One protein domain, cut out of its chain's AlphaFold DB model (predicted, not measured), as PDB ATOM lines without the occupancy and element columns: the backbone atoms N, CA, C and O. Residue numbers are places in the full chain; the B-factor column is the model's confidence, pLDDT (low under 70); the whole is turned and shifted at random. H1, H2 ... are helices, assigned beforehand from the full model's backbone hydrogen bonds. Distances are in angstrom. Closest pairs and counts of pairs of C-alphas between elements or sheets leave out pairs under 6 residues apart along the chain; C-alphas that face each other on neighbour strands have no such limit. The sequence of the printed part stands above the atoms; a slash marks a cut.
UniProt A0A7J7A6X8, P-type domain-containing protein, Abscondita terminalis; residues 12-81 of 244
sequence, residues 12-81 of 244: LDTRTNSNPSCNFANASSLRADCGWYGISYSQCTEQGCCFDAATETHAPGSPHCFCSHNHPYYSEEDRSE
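What this domain is: This is residues 12 to 81 of the 244 residues of the protein "P-type domain-containing protein" of Abscondita terminalis (UniProt A0A7J7A6X8). Little regular structure is seen here: the body is built of loops, with the short helix H1 between two long unnamed stretches and the still shorter H2 near the last printed residue, at the far end of the long axis from Leu 12. A short antiparallel pairing of residues 50 to 51 with 65 to 66 ties the second stretch together. The printed part has 70 residues, two named helices in the order H1, H2, and no named strand; its class is all helix, with only 10 residues in named elements. It is compact, with a radius of gyration of the C-alphas of 11.5 A and spans of 37 by 25 by 23 A.

Where its parts are: Residues 12 to 40 have no named element. H1, residues 41 to 46, is 8.7 A long and begins at C-alpha 41 (138.431, 124.747, 148.444). H2, residues 76 to 79, ends at C-alpha 79 (135.842, 100.176, 151.892).

How they stand to each other: H1 and H2 are apart. In H1 every O i to N i+4 pair is within hydrogen-bond range; H2 is too short for one.

The domain as a whole: The C-alphas farthest apart, of Leu 12 and Glu 81, are 39.0 A apart. The printed part has no cut; the H1 to H2 link is long, 29 residues. pLDDT is under 70 in residues 12 to 19, 24 to 29, 54 to 59 and 74 to 81.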
ATOM      1  N   LEU A  12     119.753 130.916 147.668       39.47
ATOM      2  CA  LEU A  12     120.290 129.643 147.200       39.47
ATOM      3  C   LEU A  12     121.684 129.496 147.810       39.47
ATOM      4  O   LEU A  12     122.607 130.224 147.451       39.47
ATOM      5  N   ASP A  13     121.812 128.587 148.772       39.91
ATOM      6  CA  ASP A  13     123.084 128.238 149.391       39.91
ATOM      7  C   ASP A  13     123.934 127.450 148.381       39.91
ATOM      8  O   ASP A  13     123.814 126.234 148.217       39.91
ATOM      9  N   THR A  14     124.772 128.164 147.630       40.91
ATOM     10  CA  THR A  14     125.646 127.605 146.588       40.91
ATOM     11  C   THR A  14     126.870 126.872 147.151       40.91
ATOM     12  O   THR A  14     127.839 126.663 146.424       40.91
ATOM     13  N   ARG A  15     126.881 126.483 148.434       50.50
ATOM     14  CA  ARG A  15     127.995 125.722 149.034       50.50
ATOM     15  C   ARG A  15     127.818 124.211 149.004       50.50
ATOM     16  O   ARG A  15     128.693 123.491 149.479       50.50
ATOM     17  N   THR A  16     126.730 123.708 148.436       50.50
ATOM     18  CA  THR A  16     126.629 122.278 148.147       50.50
ATOM     19  C   THR A  16     127.323 122.017 146.820       50.50
ATOM     20  O   THR A  16     126.880 122.448 145.758       50.50
ATOM     21  N   ASN A  17     128.477 121.359 146.900       54.41
ATOM     22  CA  ASN A  17     129.211 120.847 145.755       54.41
ATOM     23  C   ASN A  17     128.259 119.927 144.972       54.41
ATOM     24  O   ASN A  17     128.050 118.779 145.351       54.41
ATOM     25  N   SER A  18     127.613 120.448 143.924       57.72
ATOM     26  CA  SER A  18     126.526 119.786 143.189       57.72
ATOM     27  C   SER A  18     127.011 118.625 142.317       57.72
ATOM     28  O   SER A  18     126.340 118.229 141.363       57.72
ATOM     29  N   ASN A  19     128.195 118.090 142.610       65.69
ATOM     30  CA  ASN A  19     128.693 116.886 141.993       65.69
ATOM     31  C   ASN A  19     128.053 115.682 142.706       65.69
ATOM     32  O   ASN A  19     128.354 115.438 143.879       65.69
ATOM     33  N   PRO A  20     127.179 114.904 142.039       71.44
ATOM     34  CA  PRO A  20     126.526 113.756 142.663       71.44
ATOM     35  C   PRO A  20     127.530 112.712 143.180       71.44
ATOM     36  O   PRO A  20     127.200 111.957 144.093       71.44
ATOM     37  N   SER A  21     128.770 112.711 142.673       76.19
ATOM     38  CA  SER A  21     129.859 111.860 143.169       76.19
ATOM     39  C   SER A  21     130.363 112.237 144.573       76.19
ATOM     40  O   SER A  21     130.980 111.399 145.234       76.19
ATOM     41  N   CYS A  22     130.077 113.454 145.051       80.12
ATOM     42  CA  CYS A  22     130.434 113.933 146.390       80.12
ATOM     43  C   CYS A  22     129.367 113.612 147.448       80.12
ATOM     44  O   CYS A  22     129.683 113.533 148.634       80.12
ATOM     45  N   ASN A  23     128.123 113.351 147.036       73.12
ATOM     46  CA  ASN A  23     127.010 113.092 147.958       73.12
ATOM     47  C   ASN A  23     127.119 111.740 148.686       73.12
ATOM     48  O   ASN A  23     126.553 111.568 149.766       73.12
ATOM     49  N   PHE A  24     127.868 110.784 148.129       61.88
ATOM     50  CA  PHE A  24     128.025 109.443 148.703       61.88
ATOM     51  C   PHE A  24     128.914 109.395 149.951       61.88
ATOM     52  O   PHE A  24     128.808 108.460 150.745       61.88
ATOM     53  N   ALA A  25     129.769 110.399 150.152       58.78
ATOM     54  CA  ALA A  25     130.733 110.427 151.246       58.78
ATOM     55  C   ALA A  25     130.259 111.261 152.452       58.78
ATOM     56  O   ALA A  25     131.049 111.568 153.338       58.78
ATOM     57  N   ASN A  26     128.972 111.619 152.531       55.78
ATOM     58  CA  ASN A  26     128.427 112.393 153.658       55.78
ATOM     59  C   ASN A  26     128.429 111.641 154.999       55.78
ATOM     60  O   ASN A  26     128.316 112.260 156.053       55.78
ATOM     61  N   ALA A  27     128.656 110.323 154.995       63.12
ATOM     62  CA  ALA A  27     129.094 109.620 156.194       63.12
ATOM     63  C   ALA A  27     130.573 109.954 156.464       63.12
ATOM     64  O   ALA A  27     131.477 109.327 155.913       63.12
ATOM     65  N   SER A  28     130.799 110.949 157.324       64.56
ATOM     66  CA  SER A  28     132.110 111.491 157.718       64.56
ATOM     67  C   SER A  28     133.177 110.422 158.049       64.56
ATOM     68  O   SER A  28     134.360 110.621 157.779       64.56
ATOM     69  N   SER A  29     132.771 109.247 158.549       67.31
ATOM     70  CA  SER A  29     133.660 108.127 158.898       67.31
ATOM     71  C   SER A  29     134.238 107.346 157.710       67.31
ATOM     72  O   SER A  29     135.215 106.620 157.887       67.31
ATOM     73  N   LEU A  30     133.656 107.477 156.514       74.19
ATOM     74  CA  LEU A  30     134.063 106.747 155.304       74.19
ATOM     75  C   LEU A  30     134.825 107.624 154.303       74.19
ATOM     76  O   LEU A  30     135.175 107.163 153.217       74.19
ATOM     77  N   ARG A  31     135.081 108.887 154.653       85.50
ATOM     78  CA  ARG A  31     135.839 109.822 153.820       85.50
ATOM     79  C   ARG A  31     137.315 109.419 153.806       85.50
ATOM     80  O   ARG A  31     137.987 109.464 154.836       85.50
ATOM     81  N   ALA A  32     137.816 109.031 152.636       86.62
ATOM     82  CA  ALA A  32     139.248 108.885 152.403       86.62
ATOM     83  C   ALA A  32     139.857 110.273 152.185       86.62
ATOM     84  O   ALA A  32     139.327 111.051 151.392       86.62
ATOM     85  N   ASP A  33     140.940 110.574 152.900       90.06
ATOM     86  CA  ASP A  33     141.651 111.846 152.771       90.06
ATOM     87  C   ASP A  33     142.245 111.978 151.364       90.06
ATOM     88  O   ASP A  33     142.877 111.043 150.867       90.06
ATOM     89  N   CYS A  34     142.004 113.121 150.728       92.12
ATOM     90  CA  CYS A  34     142.542 113.457 149.411       92.12
ATOM     91  C   CYS A  34     143.504 114.652 149.463       92.12
ATOM     92  O   CYS A  34     144.127 114.987 148.463       92.12
ATOM     93  N   GLY A  35     143.640 115.314 150.612       91.38
ATOM     94  CA  GLY A  35     144.408 116.549 150.709       91.38
ATOM     95  C   GLY A  35     145.336 116.579 151.910       91.38
ATOM     96  O   GLY A  35     145.848 115.565 152.379       91.38
ATOM     97  N   TRP A  36     145.572 117.794 152.394       91.75
ATOM     98  CA  TRP A  36     146.306 118.060 153.623       91.75
ATOM     99  C   TRP A  36     145.501 118.997 154.525       91.75
ATOM    100  O   TRP A  36     144.531 119.637 154.108       91.75
ATOM    101  N   TYR A  37     145.910 119.090 155.788       89.00
ATOM    102  CA  TYR A  37     145.271 119.981 156.748       89.00
ATOM    103  C   TYR A  37     145.388 121.447 156.304       89.00
ATOM    104  O   TYR A  37     146.487 121.938 156.062       89.00
ATOM    105  N   GLY A  38     144.255 122.149 156.212       88.88
ATOM    106  CA  GLY A  38     144.209 123.546 155.768       88.88
ATOM    107  C   GLY A  38     144.232 123.747 154.248       88.88
ATOM    108  O   GLY A  38     144.394 124.881 153.805       88.88
ATOM    109  N   ILE A  39     144.067 122.685 153.450       92.19
ATOM    110  CA  ILE A  39     143.862 122.799 151.999       92.19
ATOM    111  C   ILE A  39     142.679 123.726 151.684       92.19
ATOM    112  O   ILE A  39     141.643 123.680 152.355       92.19
ATOM    113  N   SER A  40     142.824 124.583 150.672       92.69
ATOM    114  CA  SER A  40     141.734 125.460 150.245       92.69
ATOM    115  C   SER A  40     140.686 124.699 149.423       92.69
ATOM    116  O   SER A  40     140.961 123.648 148.839       92.69
ATOM    117  N   TYR A  41     139.480 125.267 149.324       91.81
ATOM    118  CA  TYR A  41     138.431 124.747 148.444       91.81
ATOM    119  C   TYR A  41     138.940 124.556 147.007       91.81
ATOM    120  O   TYR A  41     138.800 123.469 146.452       91.81
ATOM    121  N   SER A  42     139.585 125.585 146.439       93.94
ATOM    122  CA  SER A  42     140.076 125.555 145.058       93.94
ATOM    123  C   SER A  42     141.110 124.453 144.844       93.94
ATOM    124  O   SER A  42     140.972 123.671 143.908       93.94
ATOM    125  N   GLN A  43     142.075 124.324 145.760       94.19
ATOM    126  CA  GLN A  43     143.120 123.298 145.699       94.19
ATOM    127  C   GLN A  43     142.534 121.884 145.754       94.19
ATOM    128  O   GLN A  43     142.945 121.016 144.990       94.19
ATOM    129  N   CYS A  44     141.546 121.650 146.621       93.62
ATOM    130  CA  CYS A  44     140.887 120.351 146.708       93.62
ATOM    131  C   CYS A  44     140.128 120.002 145.417       93.62
ATOM    132  O   CYS A  44     140.213 118.879 144.917       93.62
ATOM    133  N   THR A  45     139.401 120.969 144.852       91.06
ATOM    134  CA  THR A  45     138.624 120.749 143.624       91.06
ATOM    135  C   THR A  45     139.495 120.614 142.378       91.06
ATOM    136  O   THR A  45     139.151 119.839 141.489       91.06
ATOM    137  N   GLU A  46     140.638 121.304 142.316       92.19
ATOM    138  CA  GLU A  46     141.618 121.169 141.226       92.19
ATOM    139  C   GLU A  46     142.221 119.762 141.169       92.19
ATOM    140  O   GLU A  46     142.507 119.259 140.086       92.19
ATOM    141  N   GLN A  47     142.336 119.086 142.316       89.12
ATOM    142  CA  GLN A  47     142.742 117.679 142.385       89.12
ATOM    143  C   GLN A  47     141.620 116.698 142.006       89.12
ATOM    144  O   GLN A  47     141.829 115.488 142.013       89.12
ATOM    145  N   GLY A  48     140.425 117.188 141.665       90.12
ATOM    146  CA  GLY A  48     139.269 116.344 141.353       90.12
ATOM    147  C   GLY A  48     138.603 115.736 142.592       90.12
ATOM    148  O   GLY A  48     137.870 114.746 142.480       90.12
ATOM    149  N   CYS A  49     138.846 116.319 143.767       92.94
ATOM    150  CA  CYS A  49     138.291 115.876 145.037       92.94
ATOM    151  C   CYS A  49     137.141 116.751 145.533       92.94
ATOM    152  O   CYS A  49     136.833 117.820 145.002       92.94
ATOM    153  N   CYS A  50     136.448 116.239 146.544       91.56
ATOM    154  CA  CYS A  50     135.294 116.879 147.145       91.56
ATOM    155  C   CYS A  50     135.729 117.652 148.387       91.56
ATOM    156  O   CYS A  50     136.345 117.091 149.292       91.56
ATOM    157  N   PHE A  51     135.379 118.935 148.434       90.44
ATOM    158  CA  PHE A  51     135.591 119.775 149.605       90.44
ATOM    159  C   PHE A  51     134.293 119.934 150.395       90.44
ATOM    160  O   PHE A  51     133.261 120.277 149.812       90.44
ATOM    161  N   ASP A  52     134.365 119.734 151.707       87.12
ATOM    162  CA  ASP A  52     133.280 120.027 152.641       87.12
ATOM    163  C   ASP A  52     133.775 120.971 153.744       87.12
ATOM    164  O   ASP A  52     134.664 120.662 154.549       87.12
ATOM    165  N   ALA A  53     133.207 122.176 153.717       80.50
ATOM    166  CA  ALA A  53     133.483 123.249 154.664       80.50
ATOM    167  C   ALA A  53     132.604 123.151 155.920       80.50
ATOM    168  O   ALA A  53     132.815 123.917 156.864       80.50
ATOM    169  N   ALA A  54     131.579 122.291 155.914       67.88
ATOM    170  CA  ALA A  54     130.537 122.284 156.927       67.88
ATOM    171  C   ALA A  54     131.045 121.642 158.221       67.88
ATOM    172  O   ALA A  54     130.890 120.456 158.469       67.88
ATOM    173  N   THR A  55     131.602 122.451 159.112       58.47
ATOM    174  CA  THR A  55     132.098 122.008 160.424       58.47
ATOM    175  C   THR A  55     131.055 121.291 161.290       58.47
ATOM    176  O   THR A  55     131.434 120.554 162.192       58.47
ATOM    177  N   GLU A  56     129.755 121.474 161.030       54.28
ATOM    178  CA  GLU A  56     128.664 120.886 161.824       54.28
ATOM    179  C   GLU A  56     128.369 119.413 161.494       54.28
ATOM    180  O   GLU A  56     127.913 118.669 162.359       54.28
ATOM    181  N   THR A  57     128.648 118.961 160.268       55.34
ATOM    182  CA  THR A  57     128.433 117.563 159.839       55.34
ATOM    183  C   THR A  57     129.696 116.708 159.973       55.34
ATOM    184  O   THR A  57     129.669 115.495 159.734       55.34
ATOM    185  N   HIS A  58     130.815 117.318 160.364       64.19
ATOM    186  CA  HIS A  58     132.108 116.659 160.454       64.19
ATOM    187  C   HIS A  58     132.294 116.007 161.823       64.19
ATOM    188  O   HIS A  58     132.341 116.671 162.858       64.19
ATOM    189  N   ALA A  59     132.494 114.688 161.834       69.44
ATOM    190  CA  ALA A  59     133.083 114.040 162.992       69.44
ATOM    191  C   ALA A  59     134.493 114.629 163.227       69.44
ATOM    192  O   ALA A  59     135.212 114.891 162.249       69.44
ATOM    193  N   PRO A  60     134.917 114.822 164.491       76.06
ATOM    194  CA  PRO A  60     136.262 115.283 164.810       76.06
ATOM    195  C   PRO A  60     137.313 114.407 164.117       76.06
ATOM    196  O   PRO A  60     137.314 113.186 164.273       76.06
ATOM    197  N   GLY A  61     138.198 115.032 163.339       78.44
ATOM    198  CA  GLY A  61     139.247 114.332 162.592       78.44
ATOM    199  C   GLY A  61     138.841 113.809 161.209       78.44
ATOM    200  O   GLY A  61     139.626 113.092 160.593       78.44
ATOM    201  N   SER A  62     137.654 114.157 160.704       83.62
ATOM    202  CA  SER A  62     137.310 113.902 159.301       83.62
ATOM    203  C   SER A  62     137.954 114.929 158.360       83.62
ATOM    204  O   SER A  62     137.994 116.118 158.685       83.62
ATOM    205  N   PRO A  63     138.476 114.493 157.199       88.19
ATOM    206  CA  PRO A  63     139.166 115.384 156.279       88.19
ATOM    207  C   PRO A  63     138.184 116.353 155.608       88.19
ATOM    208  O   PRO A  63     137.082 115.973 155.204       88.19
ATOM    209  N   HIS A  64     138.609 117.611 155.466       89.19
ATOM    210  CA  HIS A  64     137.870 118.634 154.717       89.19
ATOM    211  C   HIS A  64     137.909 118.396 153.207       89.19
ATOM    212  O   HIS A  64     136.952 118.725 152.515       89.19
ATOM    213  N   CYS A  65     138.990 117.792 152.709       91.88
ATOM    214  CA  CYS A  65     139.126 117.369 151.323       91.88
ATOM    215  C   CYS A  65     139.145 115.843 151.242       91.88
ATOM    216  O   CYS A  65     140.028 115.204 151.811       91.88
ATOM    217  N   PHE A  66     138.177 115.252 150.547       91.00
ATOM    218  CA  PHE A  66     138.030 113.802 150.465       91.00
ATOM    219  C   PHE A  66     137.817 113.309 149.037       91.00
ATOM    220  O   PHE A  66     137.301 114.022 148.172       91.00
ATOM    221  N   CYS A  67     138.206 112.058 148.798       90.06
ATOM    222  CA  CYS A  67     138.037 111.406 147.504       90.06
ATOM    223  C   CYS A  67     136.550 111.250 147.158       90.06
ATOM    224  O   CYS A  67     135.763 110.749 147.966       90.06
ATOM    225  N   SER A  68     136.175 111.625 145.933       87.81
ATOM    226  CA  SER A  68     134.874 111.253 145.367       87.81
ATOM    227  C   SER A  68     134.828 109.752 145.057       87.81
ATOM    228  O   SER A  68     135.869 109.106 144.933       87.81
ATOM    229  N   HIS A  69     133.628 109.194 144.876       78.69
ATOM    230  CA  HIS A  69     133.474 107.778 144.502       78.69
ATOM    231  C   HIS A  69     134.151 107.428 143.161       78.69
ATOM    232  O   HIS A  69     134.584 106.301 142.962       78.69
ATOM    233  N   ASN A  70     134.290 108.413 142.269       78.81
ATOM    234  CA  ASN A  70     134.914 108.246 140.954       78.81
ATOM    235  C   ASN A  70     136.375 108.714 140.925       78.81
ATOM    236  O   ASN A  70     136.957 108.849 139.848       78.81
ATOM    237  N   HIS A  71     136.966 109.030 142.077       83.44
ATOM    238  CA  HIS A  71     138.349 109.474 142.118       83.44
ATOM    239  C   HIS A  71     139.271 108.297 141.745       83.44
ATOM    240  O   HIS A  71     139.069 107.203 142.261       83.44
ATOM    241  N   PRO A  72     140.295 108.466 140.888       76.50
ATOM    242  CA  PRO A  72     141.154 107.358 140.444       76.50
ATOM    243  C   PRO A  72     141.930 106.681 141.585       76.50
ATOM    244  O   PRO A  72     142.348 105.534 141.454       76.50
ATOM    245  N   TYR A  73     142.092 107.369 142.719       71.31
ATOM    246  CA  TYR A  73     142.661 106.799 143.943       71.31
ATOM    247  C   TYR A  73     141.614 106.167 144.879       71.31
ATOM    248  O   TYR A  73     141.982 105.604 145.906       71.31
ATOM    249  N   TYR A  74     140.321 106.260 144.558       69.38
ATOM    250  CA  TYR A  74     139.244 105.592 145.283       69.38
ATOM    251  C   TYR A  74     139.086 104.167 144.743       69.38
ATOM    252  O   TYR A  74     138.771 103.978 143.570       69.38
ATOM    253  N   SER A  75     139.298 103.150 145.583       64.88
ATOM    254  CA  SER A  75     138.999 101.760 145.225       64.88
ATOM    255  C   SER A  75     137.944 101.177 146.162       64.88
ATOM    256  O   SER A  75     137.997 101.377 147.375       64.88
ATOM    257  N   GLU A  76     136.969 100.445 145.614       60.72
ATOM    258  CA  GLU A  76     135.908  99.801 146.409       60.72
ATOM    259  C   GLU A  76     136.466  98.795 147.433       60.72
ATOM    260  O   GLU A  76     135.859  98.553 148.474       60.72
ATOM    261  N   GLU A  77     137.661  98.258 147.176       59.72
ATOM    262  CA  GLU A  77     138.396  97.369 148.079       59.72
ATOM    263  C   GLU A  77     138.828  98.068 149.380       59.72
ATOM    264  O   GLU A  77     138.872  97.431 150.433       59.72
ATOM    265  N   ASP A  78     139.086  99.380 149.349       56.38
ATOM    266  CA  ASP A  78     139.486 100.149 150.538       56.38
ATOM    267  C   ASP A  78     138.303 100.388 151.505       56.38
ATOM    268  O   ASP A  78     138.498 100.797 152.652       56.38
ATOM    269  N   ARG A  79     137.064 100.091 151.074       55.72
ATOM    270  CA  ARG A  79     135.842 100.176 151.892       55.72
ATOM    271  C   ARG A  79     135.650  98.960 152.804       55.72
ATOM    272  O   ARG A  79     135.037  99.097 153.862       55.72
ATOM    273  N   SER A  80     136.119  97.777 152.398       51.62
ATOM    274  CA  SER A  80     135.886  96.518 153.127       51.62
ATOM    275  C   SER A  80     137.016  96.156 154.094       51.62
ATOM    276  O   SER A  80     136.775  95.467 155.085       51.62
ATOM    277  N   GLU A  81     138.227  96.668 153.868       48.81
ATOM    278  CA  GLU A  81     139.387  96.444 154.730       48.81
ATOM    279  C   GLU A  81     139.858  97.776 155.329       48.81
ATOM    280  O   GLU A  81     140.500  98.580 154.658       48.81
TER     281      GLU A  81